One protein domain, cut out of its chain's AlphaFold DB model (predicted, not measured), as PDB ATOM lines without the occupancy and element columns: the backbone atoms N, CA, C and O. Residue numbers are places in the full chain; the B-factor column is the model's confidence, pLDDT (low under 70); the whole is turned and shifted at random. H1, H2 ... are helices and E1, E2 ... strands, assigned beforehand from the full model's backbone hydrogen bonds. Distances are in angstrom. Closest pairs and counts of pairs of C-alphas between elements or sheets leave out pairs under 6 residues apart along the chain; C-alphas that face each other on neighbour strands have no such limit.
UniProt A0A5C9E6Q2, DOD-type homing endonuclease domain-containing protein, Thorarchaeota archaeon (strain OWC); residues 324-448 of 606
ATOM      1  N   ASP A 324     147.160 152.799 261.943       93.62
ATOM      2  CA  ASP A 324     148.103 153.726 261.312       93.62
ATOM      3  C   ASP A 324     148.942 154.441 262.374       93.62
ATOM      4  O   ASP A 324     150.160 154.517 262.241       93.62
ATOM      5  N   MET A 325     148.327 154.837 263.495       94.88
ATOM      6  CA  MET A 325     149.037 155.419 264.637       94.88
ATOM      7  C   MET A 325     150.089 154.469 265.212       94.88
ATOM      8  O   MET A 325     151.211 154.901 265.452       94.88
ATOM      9  N   THR A 326     149.789 153.173 265.357       93.88
ATOM     10  CA  THR A 326     150.783 152.178 265.807       93.88
ATOM     11  C   THR A 326     151.933 152.009 264.806       93.88
ATOM     12  O   THR A 326     153.091 151.844 265.196       93.88
ATOM     13  N   ILE A 327     151.634 152.041 263.501       94.56
ATOM     14  CA  ILE A 327     152.653 151.968 262.443       94.56
ATOM     15  C   ILE A 327     153.562 153.200 262.504       94.56
ATOM     16  O   ILE A 327     154.788 153.064 262.472       94.56
ATOM     17  N   TRP A 328     152.976 154.389 262.618       94.00
ATOM     18  CA  TRP A 328     153.704 155.651 262.673       94.00
ATOM     19  C   TRP A 328     154.498 155.821 263.964       94.00
ATOM     20  O   TRP A 328     155.640 156.258 263.897       94.00
ATOM     21  N   GLU A 329     153.978 155.392 265.111       93.00
ATOM     22  CA  GLU A 329     154.716 155.381 266.378       93.00
ATOM     23  C   GLU A 329     155.972 154.505 266.277       93.00
ATOM     24  O   GLU A 329     157.064 154.911 266.673       93.00
ATOM     25  N   LYS A 330     155.870 153.335 265.633       92.62
ATOM     26  CA  LYS A 330     157.039 152.487 265.360       92.62
ATOM     27  C   LYS A 330     158.022 153.132 264.374       92.62
ATOM     28  O   LYS A 330     159.227 152.921 264.497       92.62
ATOM     29  N   LYS A 331     157.525 153.868 263.374       93.12
ATOM     30  CA  LYS A 331     158.343 154.495 262.319       93.12
ATOM     31  C   LYS A 331     159.070 155.750 262.807       93.12
ATOM     32  O   LYS A 331     160.243 155.934 262.483       93.12
ATOM     33  N   TYR A 332     158.381 156.608 263.552       88.50
ATOM     34  CA  TYR A 332     158.859 157.927 263.973       88.50
ATOM     35  C   TYR A 332     159.349 157.969 265.426       88.50
ATOM     36  O   TYR A 332     160.025 158.927 265.798       88.50
ATOM     37  N   GLY A 333     159.089 156.912 266.201       80.62
ATOM     38  CA  GLY A 333     159.578 156.715 267.564       80.62
ATOM     39  C   GLY A 333     158.484 156.883 268.621       80.62
ATOM     40  O   GLY A 333     157.678 157.809 268.552       80.62
ATOM     41  N   SER A 334     158.508 156.010 269.633       70.25
ATOM     42  CA  SER A 334     157.654 156.079 270.831       70.25
ATOM     43  C   SER A 334     158.073 157.179 271.807       70.25
ATOM     44  O   SER A 334     157.272 157.637 272.612       70.25
ATOM     45  N   ASP A 335     159.328 157.624 271.725       63.28
ATOM     46  CA  ASP A 335     159.898 158.641 272.620       63.28
ATOM     47  C   ASP A 335     159.476 160.067 272.223       63.28
ATOM     48  O   ASP A 335     159.957 161.057 272.775       63.28
ATOM     49  N   TYR A 336     158.589 160.189 271.234       70.31
ATOM     50  CA  TYR A 336     158.130 161.467 270.731       70.31
ATOM     51  C   TYR A 336     157.097 162.077 271.680       70.31
ATOM     52  O   TYR A 336     155.915 161.722 271.664       70.31
ATOM     53  N   HIS A 337     157.545 163.042 272.479       88.12
ATOM     54  CA  HIS A 337     156.685 163.817 273.361       88.12
ATOM     55  C   HIS A 337     155.579 164.518 272.565       88.12
ATOM     56  O   HIS A 337     155.829 165.227 271.586       88.12
ATOM     57  N   ARG A 338     154.332 164.315 272.987       92.50
ATOM     58  CA  ARG A 338     153.128 164.841 272.331       92.50
ATOM     59  C   ARG A 338     153.191 166.354 272.115       92.50
ATOM     60  O   ARG A 338     152.716 166.870 271.108       92.50
ATOM     61  N   GLU A 339     153.807 167.052 273.056       95.44
ATOM     62  CA  GLU A 339     154.056 168.485 273.058       95.44
ATOM     63  C   GLU A 339     154.929 168.907 271.879       95.44
ATOM     64  O   GLU A 339     154.603 169.852 271.166       95.44
ATOM     65  N   GLU A 340     156.020 168.184 271.627       95.88
ATOM     66  CA  GLU A 340     156.872 168.428 270.465       95.88
ATOM     67  C   GLU A 340     156.095 168.175 269.171       95.88
ATOM     68  O   GLU A 340     156.326 168.851 268.172       95.88
ATOM     69  N   GLY A 341     155.144 167.234 269.184       95.56
ATOM     70  CA  GLY A 341     154.377 166.858 267.992       95.56
ATOM     71  C   GLY A 341     153.414 167.967 267.625       95.56
ATOM     72  O   GLY A 341     153.332 168.392 266.476       95.56
ATOM     73  N   PHE A 342     152.776 168.525 268.649       97.56
ATOM     74  CA  PHE A 342     151.962 169.717 268.522       97.56
ATOM     75  C   PHE A 342     152.770 170.930 268.042       97.56
ATOM     76  O   PHE A 342     152.335 171.626 267.130       97.56
ATOM     77  N   MET A 343     153.961 171.177 268.597       98.06
ATOM     78  CA  MET A 343     154.796 172.307 268.170       98.06
ATOM     79  C   MET A 343     155.297 172.144 266.732       98.06
ATOM     80  O   MET A 343     155.282 173.110 265.971       98.06
ATOM     81  N   HIS A 344     155.673 170.929 266.326       97.25
ATOM     82  CA  HIS A 344     155.998 170.620 264.931       97.25
ATOM     83  C   HIS A 344     154.793 170.855 264.014       97.25
ATOM     84  O   HIS A 344     154.917 171.518 262.982       97.25
ATOM     85  N   LEU A 345     153.595 170.435 264.428       96.81
ATOM     86  CA  LEU A 345     152.363 170.721 263.696       96.81
ATOM     87  C   LEU A 345     152.109 172.231 263.562       96.81
ATOM     88  O   LEU A 345     151.732 172.674 262.481       96.81
ATOM     89  N   LEU A 346     152.348 173.036 264.606       97.31
ATOM     90  CA  LEU A 346     152.249 174.500 264.527       97.31
ATOM     91  C   LEU A 346     153.228 175.081 263.500       97.31
ATOM     92  O   LEU A 346     152.821 175.895 262.671       97.31
ATOM     93  N   GLY A 347     154.487 174.637 263.510       97.12
ATOM     94  CA  GLY A 347     155.485 175.052 262.520       97.12
ATOM     95  C   GLY A 347     155.061 174.689 261.095       97.12
ATOM     96  O   GLY A 347     155.131 175.517 260.186       97.12
ATOM     97  N   THR A 348     154.515 173.485 260.919       96.38
ATOM     98  CA  THR A 348     153.954 173.016 259.643       96.38
ATOM     99  C   THR A 348     152.745 173.859 259.213       96.38
ATOM    100  O   THR A 348     152.547 174.162 258.033       96.38
ATOM    101  N   TYR A 349     151.926 174.288 260.176       94.69
ATOM    102  CA  TYR A 349     150.784 175.162 259.934       94.69
ATOM    103  C   TYR A 349     151.234 176.505 259.342       94.69
ATOM    104  O   TYR A 349     150.639 177.005 258.380       94.69
ATOM    105  N   VAL A 350     152.314 177.070 259.879       94.75
ATOM    106  CA  VAL A 350     152.893 178.328 259.397       94.75
ATOM    107  C   VAL A 350     153.496 178.168 257.998       94.75
ATOM    108  O   VAL A 350     153.291 179.064 257.183       94.75
ATOM    109  N   SER A 351     154.110 177.022 257.686       93.62
ATOM    110  CA  SER A 351     154.841 176.798 256.430       93.62
ATOM    111  C   SER A 351     153.957 176.485 255.209       93.62
ATOM    112  O   SER A 351     153.267 177.360 254.689       93.62
ATOM    113  N   ASP A 352     153.879 175.226 254.774       87.44
ATOM    114  CA  ASP A 352     153.220 174.801 253.527       87.44
ATOM    115  C   ASP A 352     151.745 174.402 253.696       87.44
ATOM    116  O   ASP A 352     151.066 174.045 252.727       87.44
ATOM    117  N   SER A 353     151.200 174.483 254.916       91.31
ATOM    118  CA  SER A 353     149.805 174.092 255.138       91.31
ATOM    119  C   SER A 353     148.789 174.954 254.382       91.31
ATOM    120  O   SER A 353     148.963 176.146 254.126       91.31
ATOM    121  N   ARG A 354     147.648 174.362 254.076       91.38
ATOM    122  CA  ARG A 354     146.442 175.029 253.620       91.38
ATOM    123  C   ARG A 354     145.357 174.765 254.641       91.38
ATOM    124  O   ARG A 354     145.327 173.726 255.295       91.38
ATOM    125  N   VAL A 355     144.456 175.726 254.753       89.81
ATOM    126  CA  VAL A 355     143.285 175.605 255.608       89.81
ATOM    127  C   VAL A 355     142.068 175.680 254.719       89.81
ATOM    128  O   VAL A 355     141.916 176.638 253.962       89.81
ATOM    129  N   SER A 356     141.218 174.668 254.800       87.62
ATOM    130  CA  SER A 356     139.876 174.720 254.235       87.62
ATOM    131  C   SER A 356     138.869 174.778 255.375       87.62
ATOM    132  O   SER A 356     139.072 174.195 256.438       87.62
ATOM    133  N   SER A 357     137.786 175.521 255.182       84.88
ATOM    134  CA  SER A 357     136.711 175.629 256.166       84.88
ATOM    135  C   SER A 357     135.435 175.116 255.520       84.88
ATOM    136  O   SER A 357     134.952 175.706 254.556       84.88
ATOM    137  N   SER A 358     134.880 174.019 256.036       79.94
ATOM    138  CA  SER A 358     133.541 173.563 255.632       79.94
ATOM    139  C   SER A 358     132.425 174.261 256.416       79.94
ATOM    140  O   SER A 358     131.266 174.233 256.006       79.94
ATOM    141  N   SER A 359     132.761 174.900 257.541       85.19
ATOM    142  CA  SER A 359     131.810 175.593 258.406       85.19
ATOM    143  C   SER A 359     132.420 176.842 259.049       85.19
ATOM    144  O   SER A 359     133.624 177.085 258.985       85.19
ATOM    145  N   THR A 360     131.588 177.640 259.717       85.69
ATOM    146  CA  THR A 360     132.044 178.807 260.483       85.69
ATOM    147  C   THR A 360     132.808 178.433 261.755       85.69
ATOM    148  O   THR A 360     133.523 179.282 262.282       85.69
ATOM    149  N   ILE A 361     132.704 177.193 262.239       90.50
ATOM    150  CA  ILE A 361     133.233 176.761 263.545       90.50
ATOM    151  C   ILE A 361     134.318 175.683 263.448       90.50
ATOM    152  O   ILE A 361     134.824 175.240 264.471       90.50
ATOM    153  N   SER A 362     134.680 175.240 262.244       93.31
ATOM    154  CA  SER A 362     135.682 174.192 262.049       93.31
ATOM    155  C   SER A 362     136.544 174.447 260.822       93.31
ATOM    156  O   SER A 362     136.103 175.056 259.847       93.31
ATOM    157  N   ASN A 363     137.778 173.957 260.899       94.81
ATOM    158  CA  ASN A 363     138.760 173.991 259.825       94.81
ATOM    159  C   ASN A 363     139.290 172.579 259.577       94.81
ATOM    160  O   ASN A 363     139.335 171.774 260.503       94.81
ATOM    161  N   ALA A 364     139.749 172.310 258.361       95.31
ATOM    162  CA  ALA A 364     140.596 171.178 258.031       95.31
ATOM    163  C   ALA A 364     142.008 171.677 257.705       95.31
ATOM    164  O   ALA A 364     142.195 172.717 257.066       95.31
ATOM    165  N   PHE A 365     142.994 170.923 258.170       95.62
ATOM    166  CA  PHE A 365     144.398 171.086 257.838       95.62
ATOM    167  C   PHE A 365     144.685 170.291 256.569       95.62
ATOM    168  O   PHE A 365     144.260 169.143 256.453       95.62
ATOM    169  N   ALA A 366     145.412 170.882 255.630       95.12
ATOM    170  CA  ALA A 366     145.873 170.191 254.437       95.12
ATOM    171  C   ALA A 366     147.313 170.578 254.104       95.12
ATOM    172  O   ALA A 366     147.730 171.691 254.400       95.12
ATOM    173  N   ILE A 367     148.061 169.700 253.450       94.56
ATOM    174  CA  ILE A 367     149.396 169.989 252.903       94.56
ATOM    175  C   ILE A 367     149.516 169.339 251.528       94.56
ATOM    176  O   ILE A 367     149.068 168.212 251.323       94.56
ATOM    177  N   ASN A 368     150.134 170.063 250.593       93.56
ATOM    178  CA  ASN A 368     150.450 169.550 249.262       93.56
ATOM    179  C   ASN A 368     151.963 169.483 249.116       93.56
ATOM    180  O   ASN A 368     152.623 170.519 249.148       93.56
ATOM    181  N   LEU A 369     152.498 168.282 248.933       94.12
ATOM    182  CA  LEU A 369     153.938 168.041 248.910       94.12
ATOM    183  C   LEU A 369     154.359 167.509 247.541       94.12
ATOM    184  O   LEU A 369     153.681 166.654 246.981       94.12
ATOM    185  N   SER A 370     155.461 168.012 246.977       92.38
ATOM    186  CA  SER A 370     155.929 167.571 245.651       92.38
ATOM    187  C   SER A 370     156.345 166.099 245.672       92.38
ATOM    188  O   SER A 370     157.045 165.663 246.588       92.38
ATOM    189  N   LYS A 371     155.977 165.346 244.630       93.56
ATOM    190  CA  LYS A 371     156.428 163.957 244.441       93.56
ATOM    191  C   LYS A 371     157.905 163.839 244.050       93.56
ATOM    192  O   LYS A 371     158.443 162.739 244.043       93.56
ATOM    193  N   ASN A 372     158.569 164.955 243.749       91.88
ATOM    194  CA  ASN A 372     159.986 164.965 243.382       91.88
ATOM    195  C   ASN A 372     160.928 164.690 244.559       91.88
ATOM    196  O   ASN A 372     162.127 164.506 244.354       91.88
ATOM    197  N   TYR A 373     160.404 164.678 245.783       91.69
ATOM    198  CA  TYR A 373     161.186 164.452 246.984       91.69
ATOM    199  C   TYR A 373     160.696 163.206 247.716       91.69
ATOM    200  O   TYR A 373     159.538 163.143 248.126       91.69
ATOM    201  N   GLU A 374     161.590 162.240 247.941       90.88
ATOM    202  CA  GLU A 374     161.265 161.010 248.681       90.88
ATOM    203  C   GLU A 374     160.774 161.315 250.104       90.88
ATOM    204  O   GLU A 374     159.843 160.686 250.604       90.88
ATOM    205  N   TRP A 375     161.339 162.350 250.733       94.38
ATOM    206  CA  TRP A 375     160.967 162.774 252.081       94.38
ATOM    207  C   TRP A 375     159.562 163.392 252.187       94.38
ATOM    208  O   TRP A 375     159.049 163.527 253.297       94.38
ATOM    209  N   SER A 376     158.906 163.741 251.071       95.38
ATOM    210  CA  SER A 376     157.539 164.282 251.089       95.38
ATOM    211  C   SER A 376     156.533 163.303 251.695       95.38
ATOM    212  O   SER A 376     155.598 163.724 252.370       95.38
ATOM    213  N   VAL A 377     156.718 161.996 251.481       94.94
ATOM    214  CA  VAL A 377     155.841 160.976 252.076       94.94
ATOM    215  C   VAL A 377     156.044 160.920 253.589       94.94
ATOM    216  O   VAL A 377     155.068 160.964 254.334       94.94
ATOM    217  N   ASP A 378     157.300 160.911 254.047       95.25
ATOM    218  CA  ASP A 378     157.629 160.912 255.478       95.25
ATOM    219  C   ASP A 378     157.062 162.152 256.186       95.25
ATOM    220  O   ASP A 378     156.500 162.044 257.273       95.25
ATOM    221  N   PHE A 379     157.159 163.330 255.563       96.06
ATOM    222  CA  PHE A 379     156.614 164.567 256.124       96.06
ATOM    223  C   PHE A 379     155.078 164.572 256.167       96.06
ATOM    224  O   PHE A 379     154.483 165.009 257.157       96.06
ATOM    225  N   GLY A 380     154.429 164.054 255.120       96.12
ATOM    226  CA  GLY A 380     152.976 163.917 255.060       96.12
ATOM    227  C   GLY A 380     152.424 162.981 256.134       96.12
ATOM    228  O   GLY A 380     151.569 163.372 256.930       96.12
ATOM    229  N   GLU A 381     152.980 161.773 256.220       96.06
ATOM    230  CA  GLU A 381     152.626 160.787 257.242       96.06
ATOM    231  C   GLU A 381     152.903 161.294 258.662       96.06
ATOM    232  O   GLU A 381     152.071 161.115 259.548       96.06
ATOM    233  N   ALA A 382     154.043 161.952 258.894       95.50
ATOM    234  CA  ALA A 382     154.356 162.532 260.196       95.50
ATOM    235  C   ALA A 382     153.368 163.636 260.598       95.50
ATOM    236  O   ALA A 382     152.956 163.711 261.754       95.50
ATOM    237  N   SER A 383     152.922 164.456 259.642       96.31
ATOM    238  CA  SER A 383     151.877 165.455 259.887       96.31
ATOM    239  C   SER A 383     150.555 164.792 260.287       96.31
ATOM    240  O   SER A 383     149.898 165.240 261.229       96.31
ATOM    241  N   CYS A 384     150.180 163.688 259.630       96.88
ATOM    242  CA  CYS A 384     149.020 162.886 260.025       96.88
ATOM    243  C   CYS A 384     149.189 162.257 261.411       96.88
ATOM    244  O   CYS A 384     148.247 162.275 262.202       96.88
ATOM    245  N   PHE A 385     150.384 161.763 261.736       96.50
ATOM    246  CA  PHE A 385     150.700 161.232 263.058       96.50
ATOM    247  C   PHE A 385     150.550 162.301 264.148       96.50
ATOM    248  O   PHE A 385     149.862 162.065 265.140       96.50
ATOM    249  N   HIS A 386     151.099 163.502 263.952       96.44
ATOM    250  CA  HIS A 386     150.968 164.604 264.911       96.44
ATOM    251  C   HIS A 386     149.518 165.074 265.090       96.44
ATOM    252  O   HIS A 386     149.104 165.371 266.210       96.44
ATOM    253  N   LEU A 387     148.713 165.077 264.023       97.25
ATOM    254  CA  LEU A 387     147.267 165.311 264.119       97.25
ATOM    255  C   LEU A 387     146.563 164.201 264.910       97.25
ATOM    256  O   LEU A 387     145.743 164.484 265.786       97.25
ATOM    257  N   GLY A 388     146.929 162.942 264.669       96.69
ATOM    258  CA  GLY A 388     146.392 161.806 265.407       96.69
ATOM    259  C   GLY A 388     146.750 161.835 266.894       96.69
ATOM    260  O   GLY A 388     145.917 161.480 267.726       96.69
ATOM    261  N   GLN A 389     147.925 162.355 267.263       95.62
ATOM    262  CA  GLN A 389     148.305 162.583 268.664       95.62
ATOM    263  C   GLN A 389     147.399 163.606 269.374       95.62
ATOM    264  O   GLN A 389     147.310 163.607 270.602       95.62
ATOM    265  N   ILE A 390     146.690 164.461 268.636       95.94
ATOM    266  CA  ILE A 390     145.686 165.394 269.170       95.94
ATOM    267  C   ILE A 390     144.255 165.008 268.783       95.94
ATOM    268  O   ILE A 390     143.371 165.861 268.739       95.94
ATOM    269  N   GLY A 391     144.019 163.721 268.524       95.38
ATOM    270  CA  GLY A 391     142.678 163.175 268.327       95.38
ATOM    271  C   GLY A 391     142.036 163.534 266.985       95.38
ATOM    272  O   GLY A 391     140.829 163.371 266.841       95.38
ATOM    273  N   ILE A 392     142.806 164.025 266.009       96.50
ATOM    274  CA  ILE A 392     142.290 164.445 264.701       96.50
ATOM    275  C   ILE A 392     142.675 163.427 263.637       96.50
ATOM    276  O   ILE A 392     143.854 163.126 263.440       96.50
ATOM    277  N   LYS A 393     141.685 162.932 262.894       96.38
ATOM    278  CA  LYS A 393     141.937 162.024 261.770       96.38
ATOM    279  C   LYS A 393     142.485 162.792 260.579       96.38
ATOM    280  O   LYS A 393     141.945 163.827 260.191       96.38
ATOM    281  N   ALA A 394     143.517 162.241 259.954       96.75
ATOM    282  CA  ALA A 394     144.074 162.741 258.710       96.75
ATOM    283  C   ALA A 394     144.620 161.591 257.868       96.75
ATOM    284  O   ALA A 394     145.014 160.559 258.406       96.75
ATOM    285  N   HIS A 395     144.596 161.766 256.554       96.12
ATOM    286  CA  HIS A 395     145.077 160.781 255.590       96.12
ATOM    287  C   HIS A 395     145.458 161.465 254.276       96.12
ATOM    288  O   HIS A 395     145.117 162.626 254.034       96.12
ATOM    289  N   GLN A 396     146.158 160.733 253.415       94.75
ATOM    290  CA  GLN A 396     146.368 161.126 252.028       94.75
ATOM    291  C   GLN A 396     145.050 160.976 251.260       94.75
ATOM    292  O   GLN A 396     144.509 159.874 251.181       94.75
ATOM    293  N   THR A 397     144.503 162.068 250.728       90.38
ATOM    294  CA  THR A 397     143.187 162.056 250.067       90.38
ATOM    295  C   THR A 397     143.282 161.707 248.592       90.38
ATOM    296  O   THR A 397     142.441 160.970 248.080       90.38
ATOM    297  N   ALA A 398     144.280 162.254 247.898       83.56
ATOM    298  CA  ALA A 398     144.513 162.008 246.484       83.56
ATOM    299  C   ALA A 398     145.924 162.436 246.073       83.56
ATOM    300  O   ALA A 398     146.555 163.290 246.693       83.56
ATOM    301  N   ASP A 399     146.385 161.880 244.962       86.12
ATOM    302  CA  ASP A 399     147.548 162.393 244.263       86.12
ATOM    303  C   ASP A 399     147.094 163.366 243.179       86.12
ATOM    304  O   ASP A 399     146.203 163.058 242.385       86.12
ATOM    305  N   LYS A 400     147.711 164.546 243.131       85.19
ATOM    306  CA  LYS A 400     147.509 165.498 242.038       85.19
ATOM    307  C   LYS A 400     148.519 165.219 240.946       85.19
ATOM    308  O   LYS A 400     149.727 165.252 241.186       85.19
ATOM    309  N   GLU A 401     148.012 164.972 239.748       88.31
ATOM    310  CA  GLU A 401     148.834 164.887 238.547       88.31
ATOM    311  C   GLU A 401     149.410 166.263 238.175       88.31
ATOM    312  O   GLU A 401     148.838 167.296 238.555       88.31
ATOM    313  N   PRO A 402     150.532 166.305 237.432       86.19
ATOM    314  CA  PRO A 402     151.087 167.554 236.936       86.19
ATOM    315  C   PRO A 402     150.031 168.352 236.170       86.19
ATOM    316  O   PRO A 402     149.291 167.808 235.349       86.19
ATOM    317  N   SER A 403     149.966 169.654 236.418       84.19
ATOM    318  CA  SER A 403     148.995 170.539 235.775       84.19
ATOM    319  C   SER A 403     149.647 171.838 235.326       84.19
ATOM    320  O   SER A 403     150.699 172.238 235.822       84.19
ATOM    321  N   VAL A 404     149.034 172.499 234.347       85.75
ATOM    322  CA  VAL A 404     149.445 173.832 233.902       85.75
ATOM    323  C   VAL A 404     148.385 174.809 234.370       85.75
ATOM    324  O   VAL A 404     147.213 174.656 234.031       85.75
ATOM    325  N   ALA A 405     148.792 175.787 235.171       79.44
ATOM    326  CA  ALA A 405     147.936 176.868 235.628       79.44
ATOM    327  C   ALA A 405     148.396 178.177 234.991       79.44
ATOM    328  O   ALA A 405     149.572 178.533 235.075       79.44
ATOM    329  N   ASP A 406     147.472 178.911 234.382       83.19
ATOM    330  CA  ASP A 406     147.726 180.285 233.972       83.19
ATOM    331  C   ASP A 406     147.553 181.203 235.184       83.19
ATOM    332  O   ASP A 406     146.479 181.261 235.784       83.19
ATOM    333  N   ILE A 407     148.614 181.914 235.560       79.75
ATOM    334  CA  ILE A 407     148.576 182.904 236.636       79.75
ATOM    335  C   ILE A 407     148.750 184.289 236.027       79.75
ATOM    336  O   ILE A 407     149.720 184.558 235.315       79.75
ATOM    337  N   GLU A 408     147.811 185.177 236.329       76.19
ATOM    338  CA  GLU A 408     147.912 186.588 235.984       76.19
ATOM    339  C   GLU A 408     149.005 187.245 236.836       76.19
ATOM    340  O   GLU A 408     148.989 187.199 238.067       76.19
ATOM    341  N   THR A 409     150.002 187.825 236.173       79.00
ATOM    342  CA  THR A 409     151.089 188.584 236.800       79.00
ATOM    343  C   THR A 409     151.022 190.041 236.356       79.00
ATOM    344  O   THR A 409     150.367 190.359 235.365       79.00
ATOM    345  N   GLU A 410     151.765 190.932 237.019       74.56
ATOM    346  CA  GLU A 410     151.890 192.344 236.606       74.56
ATOM    347  C   GLU A 410     152.328 192.509 235.136       74.56
ATOM    348  O   GLU A 410     152.053 193.530 234.512       74.56
ATOM    349  N   THR A 411     152.991 191.498 234.563       81.81
ATOM    350  CA  THR A 411     153.475 191.477 233.175       81.81
ATOM    351  C   THR A 411     152.573 190.702 232.202       81.81
ATOM    352  O   THR A 411     152.966 190.490 231.058       81.81
ATOM    353  N   GLY A 412     151.384 190.264 232.635       87.06
ATOM    354  CA  GLY A 412     150.435 189.468 231.847       87.06
ATOM    355  C   GLY A 412     150.282 188.023 232.333       87.06
ATOM    356  O   GLY A 412     150.754 187.656 233.413       87.06
ATOM    357  N   MET A 413     149.607 187.193 231.535       83.12
ATOM    358  CA  MET A 413     149.362 185.780 231.851       83.12
ATOM    359  C   MET A 413     150.645 184.960 231.730       83.12
ATOM    360  O   MET A 413     151.315 184.976 230.696       83.12
ATOM    361  N   ARG A 414     150.981 184.221 232.787       84.75
ATOM    362  CA  ARG A 414     152.131 183.322 232.831       84.75
ATOM    363  C   ARG A 414     151.671 181.900 233.113       84.75
ATOM    364  O   ARG A 414     151.062 181.646 234.147       84.75
ATOM    365  N   GLN A 415     152.062 180.966 232.250       84.69
ATOM    366  CA  GLN A 415     151.911 179.540 232.521       84.69
ATOM    367  C   GLN A 415     152.882 179.096 233.610       84.69
ATOM    368  O   GLN A 415     154.094 179.327 233.532       84.69
ATOM    369  N   ILE A 416     152.336 178.456 234.635       79.38
ATOM    370  CA  ILE A 416     153.080 177.803 235.701       79.38
ATOM    371  C   ILE A 416     152.756 176.319 235.640       79.38
ATOM    372  O   ILE A 416     151.605 175.902 235.756       79.38
ATOM    373  N   HIS A 417     153.801 175.524 235.447       79.75
ATOM    374  CA  HIS A 417     153.722 174.076 235.525       79.75
ATOM    375  C   HIS A 417     153.771 173.681 237.000       79.75
ATOM    376  O   HIS A 417     154.805 173.828 237.652       79.75
ATOM    377  N   ALA A 418     152.643 173.227 237.531       79.75
ATOM    378  CA  ALA A 418     152.584 172.572 238.822       79.75
ATOM    379  C   ALA A 418     152.985 171.106 238.638       79.75
ATOM    380  O   ALA A 418     152.420 170.388 237.813       79.75
ATOM    381  N   GLU A 419     153.990 170.675 239.392       85.94
ATOM    382  CA  GLU A 419     154.444 169.285 239.406       85.94
ATOM    383  C   GLU A 419     153.405 168.366 240.061       85.94
ATOM    384  O   GLU A 419     152.436 168.835 240.663       85.94
ATOM    385  N   ALA A 420     153.616 167.052 239.968       90.94
ATOM    386  CA  ALA A 420     152.788 166.093 240.687       90.94
ATOM    387  C   ALA A 420     152.937 166.280 242.208       90.94
ATOM    388  O   ALA A 420     154.048 166.486 242.708       90.94
ATOM    389  N   GLN A 421     151.833 166.174 242.950       92.94
ATOM    390  CA  GLN A 421     151.805 166.398 244.400       92.94
ATOM    391  C   GLN A 421     151.077 165.276 245.144       92.94
ATOM    392  O   GLN A 421     150.099 164.722 244.645       92.94
ATOM    393  N   TYR A 422     151.536 164.983 246.355       94.38
ATOM    394  CA  TYR A 422     150.782 164.259 247.374       94.38
ATOM    395  C   TYR A 422     149.882 165.249 248.121       94.38
ATOM    396  O   TYR A 422     150.383 166.271 248.596       94.38
ATOM    397  N   GLU A 423     148.582 164.967 248.236       94.25
ATOM    398  CA  GLU A 423     147.642 165.766 249.035       94.25
ATOM    399  C   GLU A 423     147.254 165.015 250.307       94.25
ATOM    400  O   GLU A 423     146.700 163.914 250.264       94.25
ATOM    401  N   TRP A 424     147.533 165.641 251.446       95.69
ATOM    402  CA  TRP A 424     147.182 165.138 252.768       95.69
ATOM    403  C   TRP A 424     146.176 166.084 253.394       95.69
ATOM    404  O   TRP A 424     146.366 167.301 253.339       95.69
ATOM    405  N   GLN A 425     145.126 165.543 254.006       96.19
ATOM    406  CA  GLN A 425     144.065 166.348 254.595       96.19
ATOM    407  C   GLN A 425     143.516 165.718 255.877       96.19
ATOM    408  O   GLN A 425     143.380 164.499 255.999       96.19
ATOM    409  N   SER A 426     143.181 166.573 256.840       96.75
ATOM    410  CA  SER A 426     142.469 166.202 258.056       96.75
ATOM    411  C   SER A 426     140.952 166.254 257.887       96.75
ATOM    412  O   SER A 426     140.413 166.945 257.020       96.75
ATOM    413  N   GLU A 427     140.233 165.609 258.801       95.12
ATOM    414  CA  GLU A 427     138.829 165.938 259.021       95.12
ATOM    415  C   GLU A 427     138.666 167.394 259.491       95.12
ATOM    416  O   GLU A 427     139.619 168.051 259.927       95.12
ATOM    417  N   ASN A 428     137.445 167.921 259.389       94.38
ATOM    418  CA  ASN A 428     137.152 169.246 259.917       94.38
ATOM    419  C   ASN A 428     137.057 169.181 261.440       94.38
ATOM    420  O   ASN A 428     136.278 168.400 261.978       94.38
ATOM    421  N   SER A 429     137.796 170.050 262.123       95.12
ATOM    422  CA  SER A 429     137.824 170.099 263.578       95.12
ATOM    423  C   SER A 429     137.727 171.539 264.104       95.12
ATOM    424  O   SER A 429     138.426 172.437 263.615       95.12
ATOM    425  N   PRO A 430     136.881 171.780 265.120       95.75
ATOM    426  CA  PRO A 430     136.933 172.971 265.967       95.75
ATOM    427  C   PRO A 430     138.320 173.254 266.552       95.75
ATOM    428  O   PRO A 430     138.741 174.411 266.601       95.75
ATOM    429  N   LEU A 431     139.060 172.203 266.930       97.06
ATOM    430  CA  LEU A 431     140.394 172.315 267.518       97.06
ATOM    431  C   LEU A 431     141.387 172.950 266.543       97.06
ATOM    432  O   LEU A 431     142.152 173.820 266.941       97.06
ATOM    433  N   LEU A 432     141.325 172.614 265.252       97.06
ATOM    434  CA  LEU A 432     142.178 173.244 264.233       97.06
ATOM    435  C   LEU A 432     141.869 174.728 264.054       97.06
ATOM    436  O   LEU A 432     142.764 175.517 263.747       97.06
ATOM    437  N   LYS A 433     140.607 175.121 264.241       96.00
ATOM    438  CA  LYS A 433     140.221 176.531 264.200       96.00
ATOM    439  C   LYS A 433     140.678 177.279 265.455       96.00
ATOM    440  O   LYS A 433     141.109 178.424 265.332       96.00
ATOM    441  N   TRP A 434     140.644 176.638 266.624       97.38
ATOM    442  CA  TRP A 434     141.266 177.164 267.842       97.38
ATOM    443  C   TRP A 434     142.786 177.310 267.683       97.38
ATOM    444  O   TRP A 434     143.289 178.407 267.878       97.38
ATOM    445  N   ILE A 435     143.496 176.277 267.210       97.38
ATOM    446  CA  ILE A 435     144.946 176.321 266.941       97.38
ATOM    447  C   ILE A 435     145.299 177.519 266.056       97.38
ATOM    448  O   ILE A 435     146.164 178.326 266.387       97.38
ATOM    449  N   ARG A 436     144.585 177.666 264.938       95.62
ATOM    450  CA  ARG A 436     144.803 178.767 264.003       95.62
ATOM    451  C   ARG A 436     144.622 180.138 264.667       95.62
ATOM    452  O   ARG A 436     145.461 181.008 264.467       95.62
ATOM    453  N   LYS A 437     143.544 180.327 265.433       96.00
ATOM    454  CA  LYS A 437     143.192 181.626 266.026       96.00
ATOM    455  C   LYS A 437     143.991 181.937 267.291       96.00
ATOM    456  O   LYS A 437     144.653 182.964 267.346       96.00
ATOM    457  N   SER A 438     143.955 181.052 268.279       97.25
ATOM    458  CA  SER A 438     144.498 181.297 269.618       97.25
ATOM    459  C   SER A 438     145.976 180.971 269.761       97.25
ATOM    460  O   SER A 438     146.627 181.596 270.593       97.25
ATOM    461  N   CYS A 439     146.502 179.995 269.008       97.38
ATOM    462  CA  CYS A 439     147.921 179.627 269.099       97.38
ATOM    463  C   CYS A 439     148.788 180.410 268.109       97.38
ATOM    464  O   CYS A 439     149.943 180.678 268.417       97.38
ATOM    465  N   LEU A 440     148.259 180.737 266.923       96.19
ATOM    466  CA  LEU A 440     149.015 181.414 265.858       96.19
ATOM    467  C   LEU A 440     148.577 182.864 265.618       96.19
ATOM    468  O   LEU A 440     149.239 183.566 264.861       96.19
ATOM    469  N   GLY A 441     147.471 183.319 266.216       95.19
ATOM    470  CA  GLY A 441     146.952 184.676 266.015       95.19
ATOM    471  C   GLY A 441     146.317 184.913 264.642       95.19
ATOM    472  O   GLY A 441     146.059 186.060 264.281       95.19
ATOM    473  N   TYR A 442     146.065 183.860 263.856       93.81
ATOM    474  CA  TYR A 442     145.534 184.008 262.505       93.81
ATOM    475  C   TYR A 442     144.017 184.176 262.491       93.81
ATOM    476  O   TYR A 442     143.278 183.409 263.108       93.81
ATOM    477  N   ASP A 443     143.528 185.114 261.687       91.00
ATOM    478  CA  ASP A 443     142.107 185.260 261.393       91.00
ATOM    479  C   ASP A 443     141.638 184.270 260.300       91.00
ATOM    480  O   ASP A 443     142.352 183.347 259.891       91.00
ATOM    481  N   ASP A 444     140.402 184.429 259.822       87.00
ATOM    482  CA  ASP A 444     139.825 183.567 258.779       87.00
ATOM    483  C   ASP A 444     140.291 183.947 257.342       87.00
ATOM    484  O   ASP A 444     139.841 183.338 256.374       87.00
ATOM    485  N   SER A 445     141.191 184.929 257.174       86.19
ATOM    486  CA  SER A 445     141.741 185.357 255.875       86.19
ATOM    487  C   SER A 445     142.936 184.502 255.407       86.19
ATOM    488  O   SER A 445     143.344 183.537 256.053       86.19
ATOM    489  N   ALA A 446     143.519 184.814 254.245       83.06
ATOM    490  CA  ALA A 446     144.655 184.055 253.715       83.06
ATOM    491  C   ALA A 446     145.894 184.188 254.620       83.06
ATOM    492  O   ALA A 446     146.304 185.296 254.964       83.06
ATOM    493  N   LYS A 447     146.529 183.058 254.965       84.94
ATOM    494  CA  LYS A 447     147.678 183.036 255.891       84.94
ATOM    495  C   LYS A 447     148.924 183.756 255.359       84.94
ATOM    496  O   LYS A 447     149.730 184.232 256.142       84.94
ATOM    497  N   THR A 448     149.076 183.851 254.036       81.31
ATOM    498  CA  THR A 448     150.281 184.362 253.356       81.31
ATOM    499  C   THR A 448     150.710 185.756 253.828       81.31
ATOM    500  O   THR A 448     151.893 186.086 253.775       81.31
TER     501      THR A 448
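AT A GLANCE: This is residues 324 to 448 of the 606 residues of the protein "DOD-type homing endonuclease domain-containing protein" of Thorarchaeota archaeon (strain OWC) (UniProt A0A5C9E6Q2). A strongly twisted sheet of four strands, E1 E2 E6 E3, has H3 packed along one face and H2 on that same face, while a long two-stranded arm, E4 and E5, reaches away from this body as the continuation of E3 and E6. H1 packs on H3, and H4 is on the sheet near H2. The printed part has 125 residues with four named helices and six named strands, in the order H1 H2 E1 E2 H3 E3 E4 E5 E6 H4, and its class is mixed, helices and strands; both sheets are antiparallel. The whole is compact, with a radius of gyration of the C-alphas of 15.9 A, yet only just elongated, spanning 51 by 34 by 21 A.

IN THESE COORDINATES: Begin with the sheet: E1 is residues 353 to 356, E2 364 to 370, 20.0 A long, E6 421 to 426 and E3 394 to 400. Find C-alpha 375 at (160.967, 162.774, 252.081); from there H3 runs 20.9 A to residue 389. H2 is residues 338 to 350, 18.7 A long. The arm is E4, residues 403 to 409, 18.2 A, and E5, residues 412 to 418, 18.4 A. H1, residues 324 to 332, begins at C-alpha 324 (148.103, 153.726, 261.312), and H4, residues 430 to 439, ends at C-alpha 439 (147.921, 179.627, 269.099).

HOW THE PARTS SIT: In the hairpin E1 and E2, look for N 354 and O 366, 2.7 A apart. E2 and E6 have N 369 and O 422 at 2.9 A, and E6 and E3 have N 397 and O 423 at 2.9 A. E2, H3 and E3 form a split strand-helix-strand unit, two strands running the same way with E6 between them, and its crossover is right-handed. H2, H3 and H4 with the sheet make two layers, helices on one face of a sheet. H3 runs along E6 at 1 degree on the local plane, 8.7 A in height over the sheet. With residues 383 to 389 alone H3 touches H2, closest at the C-alphas of Gly 341 and His 386, 5.1 A, at a steep tilt of 57 degrees. H1 touches H3, closest at the C-alphas of Met 325 and Phe 385, 6.2 A. H2 and H4 are close but not clearly touching, the closest C-alphas, of Leu 346 and Ile 435, being 7.9 A apart. E3 runs on into E4 at 86 degrees, and E5 into E6 at 82 degrees; in the hairpin E4 and E5, N 407 and O 414 are 2.8 A apart. Every O i to N i+4 pair is within hydrogen-bond range in H1, H2, H3 and H4.

THE WHOLE: The two C-alphas farthest apart, of Asp 335 and Gly 412, are 52.0 A from each other. The printed part has no cut and no long link. The mean pLDDT of the printed part is 91.0, and residue 335 is under 70.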